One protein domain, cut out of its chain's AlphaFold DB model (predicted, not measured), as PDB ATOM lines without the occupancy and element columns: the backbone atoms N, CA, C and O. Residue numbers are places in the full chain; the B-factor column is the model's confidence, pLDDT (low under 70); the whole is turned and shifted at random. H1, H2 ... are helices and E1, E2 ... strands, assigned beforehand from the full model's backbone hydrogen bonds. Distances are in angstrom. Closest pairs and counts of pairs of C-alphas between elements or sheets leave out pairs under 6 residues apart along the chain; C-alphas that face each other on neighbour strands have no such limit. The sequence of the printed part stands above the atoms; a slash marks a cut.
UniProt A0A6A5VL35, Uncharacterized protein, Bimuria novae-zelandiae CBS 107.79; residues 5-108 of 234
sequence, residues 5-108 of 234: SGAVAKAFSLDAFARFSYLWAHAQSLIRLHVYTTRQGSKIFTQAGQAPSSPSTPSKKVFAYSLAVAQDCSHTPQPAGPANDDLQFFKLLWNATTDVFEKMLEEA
ATOM      1  N   SER A   5      58.902  22.710  73.541       76.06
ATOM      2  CA  SER A   5      58.409  21.846  72.460       76.06
ATOM      3  C   SER A   5      57.104  21.109  72.807       76.06
ATOM      4  O   SER A   5      56.167  21.113  72.008       76.06
ATOM      5  N   GLY A   6      56.984  20.551  74.020       80.38
ATOM      6  CA  GLY A   6      55.763  19.851  74.444       80.38
ATOM      7  C   GLY A   6      54.563  20.790  74.620       80.38
ATOM      8  O   GLY A   6      53.433  20.428  74.290       80.38
ATOM      9  N   ALA A   7      54.814  22.017  75.086       80.44
ATOM     10  CA  ALA A   7      53.779  23.040  75.202       80.44
ATOM     11  C   ALA A   7      53.282  23.501  73.824       80.44
ATOM     12  O   ALA A   7      52.079  23.632  73.608       80.44
ATOM     13  N   VAL A   8      54.192  23.684  72.866       85.19
ATOM     14  CA  VAL A   8      53.845  24.096  71.501       85.19
ATOM     15  C   VAL A   8      52.967  23.051  70.805       85.19
ATOM     16  O   VAL A   8      51.930  23.409  70.255       85.19
ATOM     17  N   ALA A   9      53.321  21.763  70.882       87.75
ATOM     18  CA  ALA A   9      52.527  20.696  70.266       87.75
ATOM     19  C   ALA A   9      51.082  20.665  70.795       87.75
ATOM     20  O   ALA A   9      50.135  20.604  70.015       87.75
ATOM     21  N   LYS A  10      50.911  20.785  72.118       89.19
ATOM     22  CA  LYS A  10      49.583  20.864  72.739       89.19
ATOM     23  C   LYS A  10      48.823  22.124  72.324       89.19
ATOM     24  O   LYS A  10      47.624  22.056  72.095       89.19
ATOM     25  N   ALA A  11      49.487  23.273  72.204       89.38
ATOM     26  CA  ALA A  11      48.830  24.517  71.805       89.38
ATOM     27  C   ALA A  11      48.169  24.418  70.414       89.38
ATOM     28  O   ALA A  11      47.069  24.935  70.214       89.38
ATOM     29  N   PHE A  12      48.798  23.714  69.469       92.06
ATOM     30  CA  PHE A  12      48.252  23.527  68.121       92.06
ATOM     31  C   PHE A  12      47.027  22.607  68.056       92.06
ATOM     32  O   PHE A  12      46.257  22.716  67.106       92.06
ATOM     33  N   SER A  13      46.799  21.756  69.061       92.56
ATOM     34  CA  SER A  13      45.596  20.916  69.133       92.56
ATOM     35  C   SER A  13      44.391  21.617  69.772       92.56
ATOM     36  O   SER A  13      43.336  21.004  69.901       92.56
ATOM     37  N   LEU A  14      44.552  22.854  70.249       91.75
ATOM     38  CA  LEU A  14      43.506  23.631  70.919       91.75
ATOM     39  C   LEU A  14      42.862  24.631  69.947       91.75
ATOM     40  O   LEU A  14      43.519  25.097  69.005       91.75
ATOM     41  N   ASP A  15      41.604  25.000  70.205       93.12
ATOM     42  CA  ASP A  15      40.942  26.130  69.541       93.12
ATOM     43  C   ASP A  15      41.603  27.476  69.898       93.12
ATOM     44  O   ASP A  15      42.461  27.540  70.776       93.12
ATOM     45  N   ALA A  16      41.206  28.567  69.235       92.56
ATOM     46  CA  ALA A  16      41.823  29.883  69.417       92.56
ATOM     47  C   ALA A  16      41.825  30.388  70.878       92.56
ATOM     48  O   ALA A  16      42.858  30.858  71.361       92.56
ATOM     49  N   PHE A  17      40.710  30.263  71.609       93.25
ATOM     50  CA  PHE A  17      40.587  30.784  72.978       93.25
ATOM     51  C   PHE A  17      41.368  29.922  73.976       93.25
ATOM     52  O   PHE A  17      42.103  30.443  74.826       93.25
ATOM     53  N   ALA A  18      41.260  28.597  73.847       92.62
ATOM     54  CA  ALA A  18      41.988  27.648  74.681       92.62
ATOM     55  C   ALA A  18      43.502  27.706  74.416       92.62
ATOM     56  O   ALA A  18      44.300  27.705  75.358       92.62
ATOM     57  N   ARG A  19      43.909  27.830  73.145       94.69
ATOM     58  CA  ARG A  19      45.306  28.012  72.726       94.69
ATOM     59  C   ARG A  19      45.898  29.277  73.327       94.69
ATOM     60  O   ARG A  19      46.969  29.201  73.929       94.69
ATOM     61  N   PHE A  20      45.206  30.411  73.202       96.38
ATOM     62  CA  PHE A  20      45.640  31.671  73.799       96.38
ATOM     63  C   PHE A  20      45.831  31.528  75.311       96.38
ATOM     64  O   PHE A  20      46.918  31.802  75.816       96.38
ATOM     65  N   SER A  21      44.820  31.023  76.024       95.25
ATOM     66  CA  SER A  21      44.865  30.875  77.486       95.25
ATOM     67  C   SER A  21      46.019  29.970  77.935       95.25
ATOM     68  O   SER A  21      46.746  30.289  78.879       95.25
ATOM     69  N   TYR A  22      46.233  28.860  77.221       94.06
ATOM     70  CA  TYR A  22      47.320  27.923  77.490       94.06
ATOM     71  C   TYR A  22      48.702  28.555  77.274       94.06
ATOM     72  O   TYR A  22      49.567  28.466  78.154       94.06
ATOM     73  N   LEU A  23      48.913  29.211  76.127       95.38
ATOM     74  CA  LEU A  23      50.173  29.886  75.804       95.38
ATOM     75  C   LEU A  23      50.439  31.055  76.753       95.38
ATOM     76  O   LEU A  23      51.575  31.238  77.189       95.38
ATOM     77  N   TRP A  24      49.405  31.809  77.127       95.88
ATOM     78  CA  TRP A  24      49.537  32.944  78.029       95.88
ATOM     79  C   TRP A  24      49.992  32.510  79.423       95.88
ATOM     80  O   TRP A  24      50.968  33.051  79.941       95.88
ATOM     81  N   ALA A  25      49.388  31.464  79.992       93.56
ATOM     82  CA  ALA A  25      49.816  30.911  81.278       93.56
ATOM     83  C   ALA A  25      51.289  30.444  81.259       93.56
ATOM     84  O   ALA A  25      52.033  30.634  82.227       93.56
ATOM     85  N   HIS A  26      51.743  29.869  80.142       92.94
ATOM     86  CA  HIS A  26      53.138  29.452  79.969       92.94
ATOM     87  C   HIS A  26      54.083  30.646  79.816       92.94
ATOM     88  O   HIS A  26      55.113  30.688  80.488       92.94
ATOM     89  N   ALA A  27      53.719  31.648  79.014       94.12
ATOM     90  CA  ALA A  27      54.473  32.892  78.885       94.12
ATOM     91  C   ALA A  27      54.594  33.619  80.230       94.12
ATOM     92  O   ALA A  27      55.663  34.125  80.573       94.12
ATOM     93  N   GLN A  28      53.529  33.601  81.039       92.75
ATOM     94  CA  GLN A  28      53.568  34.120  82.399       92.75
ATOM     95  C   GLN A  28      54.589  33.395  83.272       92.75
ATOM     96  O   GLN A  28      55.337  34.035  84.012       92.75
ATOM     97  N   SER A  29      54.651  32.066  83.166       91.00
ATOM     98  CA  SER A  29      55.663  31.266  83.853       91.00
ATOM     99  C   SER A  29      57.078  31.570  83.359       91.00
ATOM    100  O   SER A  29      57.985  31.619  84.182       91.00
ATOM    101  N   LEU A  30      57.285  31.781  82.057       91.12
ATOM    102  CA  LEU A  30      58.600  32.122  81.506       91.12
ATOM    103  C   LEU A  30      59.091  33.470  82.031       91.12
ATOM    104  O   LEU A  30      60.190  33.548  82.564       91.12
ATOM    105  N   ILE A  31      58.246  34.504  81.995       91.75
ATOM    106  CA  ILE A  31      58.604  35.851  82.477       91.75
ATOM    107  C   ILE A  31      58.820  35.883  84.003       91.75
ATOM    108  O   ILE A  31      59.576  36.703  84.520       91.75
ATOM    109  N   ARG A  32      58.181  34.971  84.749       88.31
ATOM    110  CA  ARG A  32      58.460  34.758  86.182       88.31
ATOM    111  C   ARG A  32      59.859  34.208  86.433       88.31
ATOM    112  O   ARG A  32      60.482  34.578  87.422       88.31
ATOM    113  N   LEU A  33      60.325  33.315  85.566       88.56
ATOM    114  CA  LEU A  33      61.636  32.679  85.682       88.56
ATOM    115  C   LEU A  33      62.751  33.568  85.118       88.56
ATOM    116  O   LEU A  33      63.862  33.574  85.646       88.56
ATOM    117  N   HIS A  34      62.444  34.324  84.067       89.25
ATOM    118  CA  HIS A  34      63.398  35.095  83.289       89.25
ATOM    119  C   HIS A  34      62.830  36.482  82.987       89.25
ATOM    120  O   HIS A  34      61.793  36.618  82.345       89.25
ATOM    121  N   VAL A  35      63.534  37.535  83.401       89.69
ATOM    122  CA  VAL A  35      63.271  38.875  82.861       89.69
ATOM    123  C   VAL A  35      63.976  38.966  81.517       89.69
ATOM    124  O   VAL A  35      65.150  38.618  81.429       89.69
ATOM    125  N   TYR A  36      63.294  39.427  80.473       94.50
ATOM    126  CA  TYR A  36      63.888  39.522  79.140       94.50
ATOM    127  C   TYR A  36      64.338  40.945  78.832       94.50
ATOM    128  O   TYR A  36      63.696  41.914  79.232       94.50
ATOM    129  N   THR A  37      65.461  41.064  78.131       95.56
ATOM    130  CA  THR A  37      66.080  42.331  77.735       95.56
ATOM    131  C   THR A  37      66.813  42.168  76.402       95.56
ATOM    132  O   THR A  37      66.862  41.076  75.830       95.56
ATOM    133  N   THR A  38      67.367  43.257  75.878       95.94
ATOM    134  CA  THR A  38      68.284  43.211  74.740       95.94
ATOM    135  C   THR A  38      69.728  43.268  75.215       95.94
ATOM    136  O   THR A  38      70.063  43.914  76.210       95.94
ATOM    137  N   ARG A  39      70.631  42.603  74.487       93.31
ATOM    138  CA  ARG A  39      72.069  42.794  74.708       93.31
ATOM    139  C   ARG A  39      72.433  44.239  74.357       93.31
ATOM    140  O   ARG A  39      72.026  44.739  73.307       93.31
ATOM    141  N   GLN A  40      73.216  44.887  75.220       92.00
ATOM    142  CA  GLN A  40      73.581  46.302  75.104       92.00
ATOM    143  C   GLN A  40      74.056  46.666  73.687       92.00
ATOM    144  O   GLN A  40      74.929  46.001  73.131       92.00
ATOM    145  N   GLY A  41      73.462  47.715  73.110       90.94
ATOM    146  CA  GLY A  41      73.800  48.195  71.765       90.94
ATOM    147  C   GLY A  41      73.325  47.296  70.618       90.94
ATOM    148  O   GLY A  41      73.774  47.472  69.490       90.94
ATOM    149  N   SER A  42      72.439  46.330  70.874       93.50
ATOM    150  CA  SER A  42      71.968  45.384  69.861       93.50
ATOM    151  C   SER A  42      70.459  45.128  69.944       93.50
ATOM    152  O   SER A  42      69.790  45.532  70.893       93.50
ATOM    153  N   LYS A  43      69.935  44.408  68.946       94.44
ATOM    154  CA  LYS A  43      68.570  43.852  68.918       94.44
ATOM    155  C   LYS A  43      68.569  42.333  69.144       94.44
ATOM    156  O   LYS A  43      67.766  41.609  68.552       94.44
ATOM    157  N   ILE A  44      69.539  41.848  69.923       96.38
ATOM    158  CA  ILE A  44      69.627  40.440  70.309       96.38
ATOM    159  C   ILE A  44      68.838  40.254  71.598       96.38
ATOM    160  O   ILE A  44      69.160  40.868  72.618       96.38
ATOM    161  N   PHE A  45      67.825  39.402  71.529       97.12
ATOM    162  CA  PHE A  45      66.963  39.027  72.635       97.12
ATOM    163  C   PHE A  45      67.720  38.120  73.609       97.12
ATOM    164  O   PHE A  45      68.326  37.127  73.207       97.12
ATOM    165  N   THR A  46      67.709  38.457  74.897       96.19
ATOM    166  CA  THR A  46      68.416  37.697  75.934       96.19
ATOM    167  C   THR A  46      67.652  37.705  77.251       96.19
ATOM    168  O   THR A  46      66.868  38.606  77.545       96.19
ATOM    169  N   GLN A  47      67.925  36.707  78.084       93.38
ATOM    170  CA  GLN A  47      67.518  36.711  79.484       93.38
ATOM    171  C   GLN A  47      68.436  37.670  80.260       93.38
ATOM    172  O   GLN A  47      69.648  37.712  80.025       93.38
ATOM    173  N   ALA A  48      67.870  38.467  81.160       85.12
ATOM    174  CA  ALA A  48      68.620  39.284  82.098       85.12
ATOM    175  C   ALA A  48      69.349  38.349  83.075       85.12
ATOM    176  O   ALA A  48      68.743  37.442  83.641       85.12
ATOM    177  N   GLY A  49      70.653  38.560  83.271       70.44
ATOM    178  CA  GLY A  49      71.518  37.638  84.020       70.44
ATOM    179  C   GLY A  49      71.200  37.481  85.513       70.44
ATOM    180  O   GLY A  49      71.817  36.653  86.173       70.44
ATOM    181  N   GLN A  50      70.253  38.249  86.060       64.50
ATOM    182  CA  GLN A  50      69.767  38.080  87.426       64.50
ATOM    183  C   GLN A  50      68.337  37.546  87.400       64.50
ATOM    184  O   GLN A  50      67.407  38.238  86.979       64.50
ATOM    185  N   ALA A  51      68.167  36.319  87.893       61.00
ATOM    186  CA  ALA A  51      66.856  35.847  88.309       61.00
ATOM    187  C   ALA A  51      66.317  36.795  89.399       61.00
ATOM    188  O   ALA A  51      67.106  37.269  90.227       61.00
ATOM    189  N   PRO A  52      65.005  37.091  89.423       62.66
ATOM    190  CA  PRO A  52      64.411  37.871  90.499       62.66
ATOM    191  C   PRO A  52      64.816  37.278  91.853       62.66
ATOM    192  O   PRO A  52      64.656  36.082  92.089       62.66
ATOM    193  N   SER A  53      65.340  38.111  92.752       62.03
ATOM    194  CA  SER A  53      65.842  37.693  94.070       62.03
ATOM    195  C   SER A  53      64.752  37.147  95.007       62.03
ATOM    196  O   SER A  53      65.059  36.668  96.094       62.03
ATOM    197  N   SER A  54      63.481  37.184  94.593       62.94
ATOM    198  CA  SER A  54      62.353  36.590  95.308       62.94
ATOM    199  C   SER A  54      61.346  35.963  94.332       62.94
ATOM    200  O   SER A  54      61.176  36.483  93.228       62.94
ATOM    201  N   PRO A  55      60.603  34.917  94.743       61.88
ATOM    202  CA  PRO A  55      59.523  34.297  93.964       61.88
ATOM    203  C   PRO A  55      58.267  35.187  93.853       61.88
ATOM    204  O   PRO A  55      57.149  34.690  93.721       61.88
ATOM    205  N   SER A  56      58.422  36.509  93.949       70.31
ATOM    206  CA  SER A  56      57.306  37.440  93.847       70.31
ATOM    207  C   SER A  56      56.751  37.454  92.426       70.31
ATOM    208  O   SER A  56      57.482  37.402  91.434       70.31
ATOM    209  N   THR A  57      55.423  37.511  92.318       78.62
ATOM    210  CA  THR A  57      54.738  37.680  91.037       78.62
ATOM    211  C   THR A  57      55.294  38.927  90.332       78.62
ATOM    212  O   THR A  57      55.236  40.013  90.918       78.62
ATOM    213  N   PRO A  58      55.816  38.817  89.095       81.94
ATOM    214  CA  PRO A  58      56.377  39.950  88.382       81.94
ATOM    215  C   PRO A  58      55.345  41.059  88.254       81.94
ATOM    216  O   PRO A  58      54.165  40.815  87.987       81.94
ATOM    217  N   SER A  59      55.789  42.300  88.428       89.38
ATOM    218  CA  SER A  59      54.906  43.443  88.223       89.38
ATOM    219  C   SER A  59      54.431  43.504  86.766       89.38
ATOM    220  O   SER A  59      55.141  43.093  85.844       89.38
ATOM    221  N   LYS A  60      53.261  44.111  86.525       91.12
ATOM    222  CA  LYS A  60      52.749  44.363  85.162       91.12
ATOM    223  C   LYS A  60      53.766  45.094  84.272       91.12
ATOM    224  O   LYS A  60      53.800  44.868  83.069       91.12
ATOM    225  N   LYS A  61      54.632  45.927  84.863       92.31
ATOM    226  CA  LYS A  61      55.712  46.624  84.145       92.31
ATOM    227  C   LYS A  61      56.769  45.658  83.603       92.31
ATOM    228  O   LYS A  61      57.214  45.841  82.479       92.31
ATOM    229  N   VAL A  62      57.136  44.627  84.367       91.81
ATOM    230  CA  VAL A  62      58.108  43.602  83.936       91.81
ATOM    231  C   VAL A  62      57.540  42.769  82.787       91.81
ATOM    232  O   VAL A  62      58.244  42.516  81.809       91.81
ATOM    233  N   PHE A  63      56.255  42.411  82.867       92.75
ATOM    234  CA  PHE A  63      55.532  41.763  81.771       92.75
ATOM    235  C   PHE A  63      55.524  42.615  80.507       92.75
ATOM    236  O   PHE A  63      55.954  42.157  79.449       92.75
ATOM    237  N   ALA A  64      55.075  43.865  80.632       94.81
ATOM    238  CA  ALA A  64      55.001  44.790  79.513       94.81
ATOM    239  C   ALA A  64      56.372  45.016  78.865       94.81
ATOM    240  O   ALA A  64      56.476  44.982  77.642       94.81
ATOM    241  N   TYR A  65      57.421  45.182  79.674       95.62
ATOM    242  CA  TYR A  65      58.790  45.349  79.194       95.62
ATOM    243  C   TYR A  65      59.298  44.111  78.448       95.62
ATOM    244  O   TYR A  65      59.761  44.234  77.319       95.62
ATOM    245  N   SER A  66      59.151  42.919  79.033       96.31
ATOM    246  CA  SER A  66      59.628  41.671  78.420       96.31
ATOM    247  C   SER A  66      58.955  41.409  77.068       96.31
ATOM    248  O   SER A  66      59.624  41.068  76.096       96.31
ATOM    249  N   LEU A  67      57.637  41.629  76.985       97.12
ATOM    250  CA  LEU A  67      56.879  41.483  75.741       97.12
ATOM    251  C   LEU A  67      57.223  42.570  74.715       97.12
ATOM    252  O   LEU A  67      57.282  42.271  73.527       97.12
ATOM    253  N   ALA A  68      57.474  43.809  75.149       96.38
ATOM    254  CA  ALA A  68      57.919  44.875  74.254       96.38
ATOM    255  C   ALA A  68      59.290  44.556  73.642       96.38
ATOM    256  O   ALA A  68      59.464  44.675  72.433       96.38
ATOM    257  N   VAL A  69      60.232  44.071  74.454       96.88
ATOM    258  CA  VAL A  69      61.550  43.634  73.983       96.88
ATOM    259  C   VAL A  69      61.433  42.454  73.014       96.88
ATOM    260  O   VAL A  69      62.109  42.441  71.984       96.88
ATOM    261  N   ALA A  70      60.558  41.486  73.304       97.50
ATOM    262  CA  ALA A  70      60.296  40.365  72.406       97.50
ATOM    263  C   ALA A  70      59.732  40.839  71.054       97.50
ATOM    264  O   ALA A  70      60.236  40.433  70.008       97.50
ATOM    265  N   GLN A  71      58.761  41.758  71.063       97.44
ATOM    266  CA  GLN A  71      58.218  42.375  69.849       97.44
ATOM    267  C   GLN A  71      59.295  43.123  69.052       97.44
ATOM    268  O   GLN A  71      59.402  42.957  67.842       97.44
ATOM    269  N   ASP A  72      60.136  43.920  69.711       95.94
ATOM    270  CA  ASP A  72      61.178  44.694  69.029       95.94
ATOM    271  C   ASP A  72      62.263  43.790  68.398       95.94
ATOM    272  O   ASP A  72      62.908  44.176  67.417       95.94
ATOM    273  N   CYS A  73      62.450  42.577  68.933       97.19
ATOM    274  CA  CYS A  73      63.404  41.578  68.439       97.19
ATOM    275  C   CYS A  73      62.786  40.537  67.488       97.19
ATOM    276  O   CYS A  73      63.519  39.740  66.902       97.19
ATOM    277  N   SER A  74      61.460  40.505  67.306       96.81
ATOM    278  CA  SER A  74      60.780  39.417  66.581       96.81
ATOM    279  C   SER A  74      61.113  39.357  65.089       96.81
ATOM    280  O   SER A  74      60.901  38.319  64.454       96.81
ATOM    281  N   HIS A  75      61.623  40.462  64.541       94.19
ATOM    282  CA  HIS A  75      61.992  40.625  63.134       94.19
ATOM    283  C   HIS A  75      63.505  40.613  62.890       94.19
ATOM    284  O   HIS A  75      63.936  40.707  61.742       94.19
ATOM    285  N   THR A  76      64.326  40.517  63.938       95.19
ATOM    286  CA  THR A  76      65.783  40.468  63.802       95.19
ATOM    287  C   THR A  76      66.292  39.032  63.901       95.19
ATOM    288  O   THR A  76      65.782  38.264  64.719       95.19
ATOM    289  N   PRO A  77      67.303  38.642  63.098       96.12
ATOM    290  CA  PRO A  77      67.950  37.344  63.252       96.12
ATOM    291  C   PRO A  77      68.486  37.174  64.675       96.12
ATOM    292  O   PRO A  77      69.199  38.041  65.182       96.12
ATOM    293  N   GLN A  78      68.139  36.056  65.309       97.50
ATOM    294  CA  GLN A  78      68.572  35.727  66.663       97.50
ATOM    295  C   GLN A  78      69.558  34.557  66.641       97.50
ATOM    296  O   GLN A  78      69.397  33.640  65.832       97.50
ATOM    297  N   PRO A  79      70.565  34.550  67.530       96.44
ATOM    298  CA  PRO A  79      71.418  33.385  67.711       96.44
ATOM    299  C   PRO A  79      70.600  32.199  68.238       96.44
ATOM    300  O   PRO A  79      69.621  32.374  68.963       96.44
ATOM    301  N   ALA A  80      71.010  30.979  67.894       95.81
ATOM    302  CA  ALA A  80      70.413  29.778  68.469       95.81
ATOM    303  C   ALA A  80      70.633  29.732  69.992       95.81
ATOM    304  O   ALA A  80      71.689  30.132  70.485       95.81
ATOM    305  N   GLY A  81      69.642  29.227  70.727       93.62
ATOM    306  CA  GLY A  81      69.716  29.047  72.174       93.62
ATOM    307  C   GLY A  81      68.392  29.338  72.890       93.62
ATOM    308  O   GLY A  81      67.430  29.768  72.253       93.62
ATOM    309  N   PRO A  82      68.358  29.174  74.226       92.81
ATOM    310  CA  PRO A  82      67.117  29.219  75.007       92.81
ATOM    311  C   PRO A  82      66.331  30.526  74.869       92.81
ATOM    312  O   PRO A  82      65.110  30.513  74.776       92.81
ATOM    313  N   ALA A  83      67.023  31.669  74.796       94.75
ATOM    314  CA  ALA A  83      66.358  32.958  74.623       94.75
ATOM    315  C   ALA A  83      65.625  33.057  73.274       94.75
ATOM    316  O   ALA A  83      64.545  33.637  73.205       94.75
ATOM    317  N   ASN A  84      66.175  32.476  72.202       96.19
ATOM    318  CA  ASN A  84      65.489  32.448  70.912       96.19
ATOM    319  C   ASN A  84      64.284  31.499  70.941       96.19
ATOM    320  O   ASN A  84      63.243  31.842  70.385       96.19
ATOM    321  N   ASP A  85      64.377  30.362  71.635       95.25
ATOM    322  CA  ASP A  85      63.234  29.458  71.828       95.25
ATOM    323  C   ASP A  85      62.080  30.173  72.555       95.25
ATOM    324  O   ASP A  85      60.928  30.110  72.117       95.25
ATOM    325  N   ASP A  86      62.398  30.930  73.612       95.94
ATOM    326  CA  ASP A  86      61.439  31.770  74.336       95.94
ATOM    327  C   ASP A  86      60.850  32.874  73.437       95.94
ATOM    328  O   ASP A  86      59.646  33.134  73.469       95.94
ATOM    329  N   LEU A  87      61.667  33.502  72.579       97.12
ATOM    330  CA  LEU A  87      61.186  34.489  71.611       97.12
ATOM    331  C   LEU A  87      60.199  33.872  70.613       97.12
ATOM    332  O   LEU A  87      59.154  34.470  70.339       97.12
ATOM    333  N   GLN A  88      60.498  32.686  70.069       96.94
ATOM    334  CA  GLN A  88      59.556  31.989  69.187       96.94
ATOM    335  C   GLN A  88      58.265  31.644  69.934       96.94
ATOM    336  O   GLN A  88      57.181  31.774  69.366       96.94
ATOM    337  N   PHE A  89      58.354  31.292  71.218       96.44
ATOM    338  CA  PHE A  89      57.178  31.074  72.054       96.44
ATOM    339  C   PHE A  89      56.328  32.347  72.212       96.44
ATOM    340  O   PHE A  89      55.111  32.296  72.037       96.44
ATOM    341  N   PHE A  90      56.938  33.510  72.471       97.50
ATOM    342  CA  PHE A  90      56.198  34.779  72.537       97.50
ATOM    343  C   PHE A  90      55.567  35.167  71.195       97.50
ATOM    344  O   PHE A  90      54.451  35.683  71.180       97.50
ATOM    345  N   LYS A  91      56.216  34.855  70.066       97.50
ATOM    346  CA  LYS A  91      55.611  35.021  68.734       97.50
ATOM    347  C   LYS A  91      54.392  34.119  68.545       97.50
ATOM    348  O   LYS A  91      53.381  34.576  68.025       97.50
ATOM    349  N   LEU A  92      54.455  32.863  68.994       96.94
ATOM    350  CA  LEU A  92      53.303  31.956  68.961       96.94
ATOM    351  C   LEU A  92      52.148  32.473  69.825       96.94
ATOM    352  O   LEU A  92      51.000  32.430  69.389       96.94
ATOM    353  N   LEU A  93      52.441  33.004  71.017       97.62
ATOM    354  CA  LEU A  93      51.438  33.670  71.850       97.62
ATOM    355  C   LEU A  93      50.815  34.869  71.126       97.62
ATOM    356  O   LEU A  93      49.596  35.039  71.164       97.62
ATOM    357  N   TRP A  94      51.628  35.697  70.468       97.94
ATOM    358  CA  TRP A  94      51.120  36.833  69.708       97.94
ATOM    359  C   TRP A  94      50.206  36.392  68.561       97.94
ATOM    360  O   TRP A  94      49.112  36.928  68.424       97.94
ATOM    361  N   ASN A  95      50.585  35.359  67.811       97.31
ATOM    362  CA  ASN A  95      49.732  34.804  66.757       97.31
ATOM    363  C   ASN A  95      48.405  34.268  67.324       97.31
ATOM    364  O   ASN A  95      47.339  34.558  66.796       97.31
ATOM    365  N   ALA A  96      48.438  33.558  68.455       97.31
ATOM    366  CA  ALA A  96      47.206  33.127  69.115       97.31
ATOM    367  C   ALA A  96      46.360  34.321  69.594       97.31
ATOM    368  O   ALA A  96      45.139  34.269  69.549       97.31
ATOM    369  N   THR A  97      46.995  35.415  70.020       97.44
ATOM    370  CA  THR A  97      46.309  36.665  70.387       97.44
ATOM    371  C   THR A  97      45.590  37.270  69.179       97.44
ATOM    372  O   THR A  97      44.440  37.683  69.299       97.44
ATOM    373  N   THR A  98      46.226  37.282  68.003       96.81
ATOM    374  CA  THR A  98      45.581  37.755  66.770       96.81
ATOM    375  C   THR A  98      44.450  36.834  66.324       96.81
ATOM    376  O   THR A  98      43.407  37.337  65.920       96.81
ATOM    377  N   ASP A  99      44.598  35.513  66.483       95.31
ATOM    378  CA  ASP A  99      43.522  34.549  66.209       95.31
ATOM    379  C   ASP A  99      42.293  34.828  67.095       95.31
ATOM    380  O   ASP A  99      41.158  34.773  66.622       95.31
ATOM    381  N   VAL A 100      42.503  35.174  68.374       94.75
ATOM    382  CA  VAL A 100      41.418  35.600  69.275       94.75
ATOM    383  C   VAL A 100      40.728  36.853  68.743       94.75
ATOM    384  O   VAL A 100      39.502  36.912  68.767       94.75
ATOM    385  N   PHE A 101      41.472  37.848  68.259       94.50
ATOM    386  CA  PHE A 101      40.869  39.065  67.714       94.50
ATOM    387  C   PHE A 101      40.029  38.798  66.470       94.50
ATOM    388  O   PHE A 101      38.897  39.270  66.409       94.50
ATOM    389  N   GLU A 102      40.540  38.023  65.512       93.50
ATOM    390  CA  GLU A 102      39.785  37.667  64.306       93.50
ATOM    391  C   GLU A 102      38.515  36.888  64.667       93.50
ATOM    392  O   GLU A 102      37.424  37.256  64.237       93.50
ATOM    393  N   LYS A 103      38.619  35.902  65.565       91.19
ATOM    394  CA  LYS A 103      37.458  35.134  66.027       91.19
ATOM    395  C   LYS A 103      36.414  36.010  66.732       91.19
ATOM    396  O   LYS A 103      35.218  35.858  66.503       91.19
ATOM    397  N   MET A 104      36.847  36.963  67.558       87.62
ATOM    398  CA  MET A 104      35.945  37.912  68.230       87.62
ATOM    399  C   MET A 104      35.220  38.831  67.242       87.62
ATOM    400  O   MET A 104      34.066  39.192  67.477       87.62
ATOM    401  N   LEU A 105      35.883  39.208  66.145       85.81
ATOM    402  CA  LEU A 105      35.278  39.993  65.069       85.81
ATOM    403  C   LEU A 105      34.241  39.191  64.277       85.81
ATOM    404  O   LEU A 105      33.258  39.771  63.820       85.81
ATOM    405  N   GLU A 106      34.456  37.888  64.111       87.25
ATOM    406  CA  GLU A 106      33.549  36.994  63.383       87.25
ATOM    407  C   GLU A 106      32.309  36.622  64.204       87.25
ATOM    408  O   GLU A 106      31.195  36.643  63.685       87.25
ATOM    409  N   GLU A 107      32.487  36.306  65.488       82.25
ATOM    410  CA  GLU A 107      31.405  35.802  66.339       82.25
ATOM    411  C   GLU A 107      30.568  36.915  66.992       82.25
ATOM    412  O   GLU A 107      29.439  36.662  67.395       82.25
ATOM    413  N   ALA A 108      31.100  38.139  67.119       65.81
ATOM    414  CA  ALA A 108      30.420  39.321  67.673       65.81
ATOM    415  C   ALA A 108      29.690  39.117  69.027       65.81
ATOM    416  O   ALA A 108      28.750  39.841  69.351       65.81
TER     417      ALA A 108
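AT A GLANCE: This is residues 5 to 108 of the 234 residues of an uncharacterized protein of Bimuria novae-zelandiae CBS 107.79 (UniProt A0A6A5VL35). Two long helices, H2 and H4, lie side by side and run opposite ways; the short H1 packs on H2 on one side of this pair, and H3 crosses both on the other side, near the last residues of H2 and the early part of H4. The small hairpin E1 and E2 packs at that same end, beside H3 and the first residues of H4. The printed part has 104 residues, with four named helices and two named strands in the order H1, H2, E1, E2, H3, H4; the two strands form an antiparallel sheet, and the class is mostly helix. The whole is compact, with a radius of gyration of the C-alphas of 14.4 A and spans of 44 by 32 by 26 A.

IN THESE COORDINATES: Find C-alpha 5 at (58.409, 21.846, 72.460); from there H1 runs through residues 5 to 12. H2 follows at residues 16 to 33, beginning at C-alpha 16 at (41.823, 29.883, 69.417), and is 25.8 A long from first to last C-alpha. Next come the strands E1, residues 36 to 38, and E2, residues 45 to 47. H3, residues 60 to 73, is 20.0 A long. H4, residues 82 to 107, is 37.3 A long and ends at C-alpha 107 at (31.405, 35.802, 66.339).

HOW THE PARTS SIT: Start from H2, the hub, which touches H1, H3 and H4. H1 and H2 form a helical hairpin at a shallow tilt of 27 degrees, with Ala 11 and Arg 19 as their closest C-alphas, 5.0 A apart; H2 touches H1 with residues 19 to 23 alone. H1 and H4 are close but not clearly touching, Val 8 to Phe 89 being the closest C-alphas at 7.8 A. H2 and H4 touch at a shallow tilt of 31 degrees, opposite ways, closest at the C-alphas of Phe 20 and Ala 96, 5.1 A apart. Look at residues 28 to 31 of H2 and 62 to 66 of H3, with which alone these two helices touch: they stand about perpendicular, at 77 degrees, and their closest C-alphas, those of Ile 31 and Phe 63, are 6.7 A apart. H3 also touches H4, about perpendicular at 80 degrees, through residues 67 to 71 and 87 to 91 alone; the C-alphas of Ala 70 and Leu 87 are closest, 6.0 A apart. E1 and E2 form a hairpin, antiparallel, with N 37 and O 46 at 2.9 A and N 46 and O 37 at 2.9 A, within hydrogen-bond range. The closest C-alphas of E1 and H3 are Tyr 36 and Ser 66, 4.8 A apart, and those of E2 and H4 are Thr 46 and Ala 83, 5.3 A apart. H1 and H3 are apart. In H1, H2, H3 and H4 every O i to N i+4 pair is within hydrogen-bond range.

THE WHOLE: The two C-alphas farthest apart are those of Ser 53 and Glu 106, at 44.6 A. The printed part has no cut. The link from E2 to H3, residues 48 to 59, is long. The mean pLDDT of the printed part is 90.5, and the model's confidence is under 70 at residues 50 to 55 and residue 108.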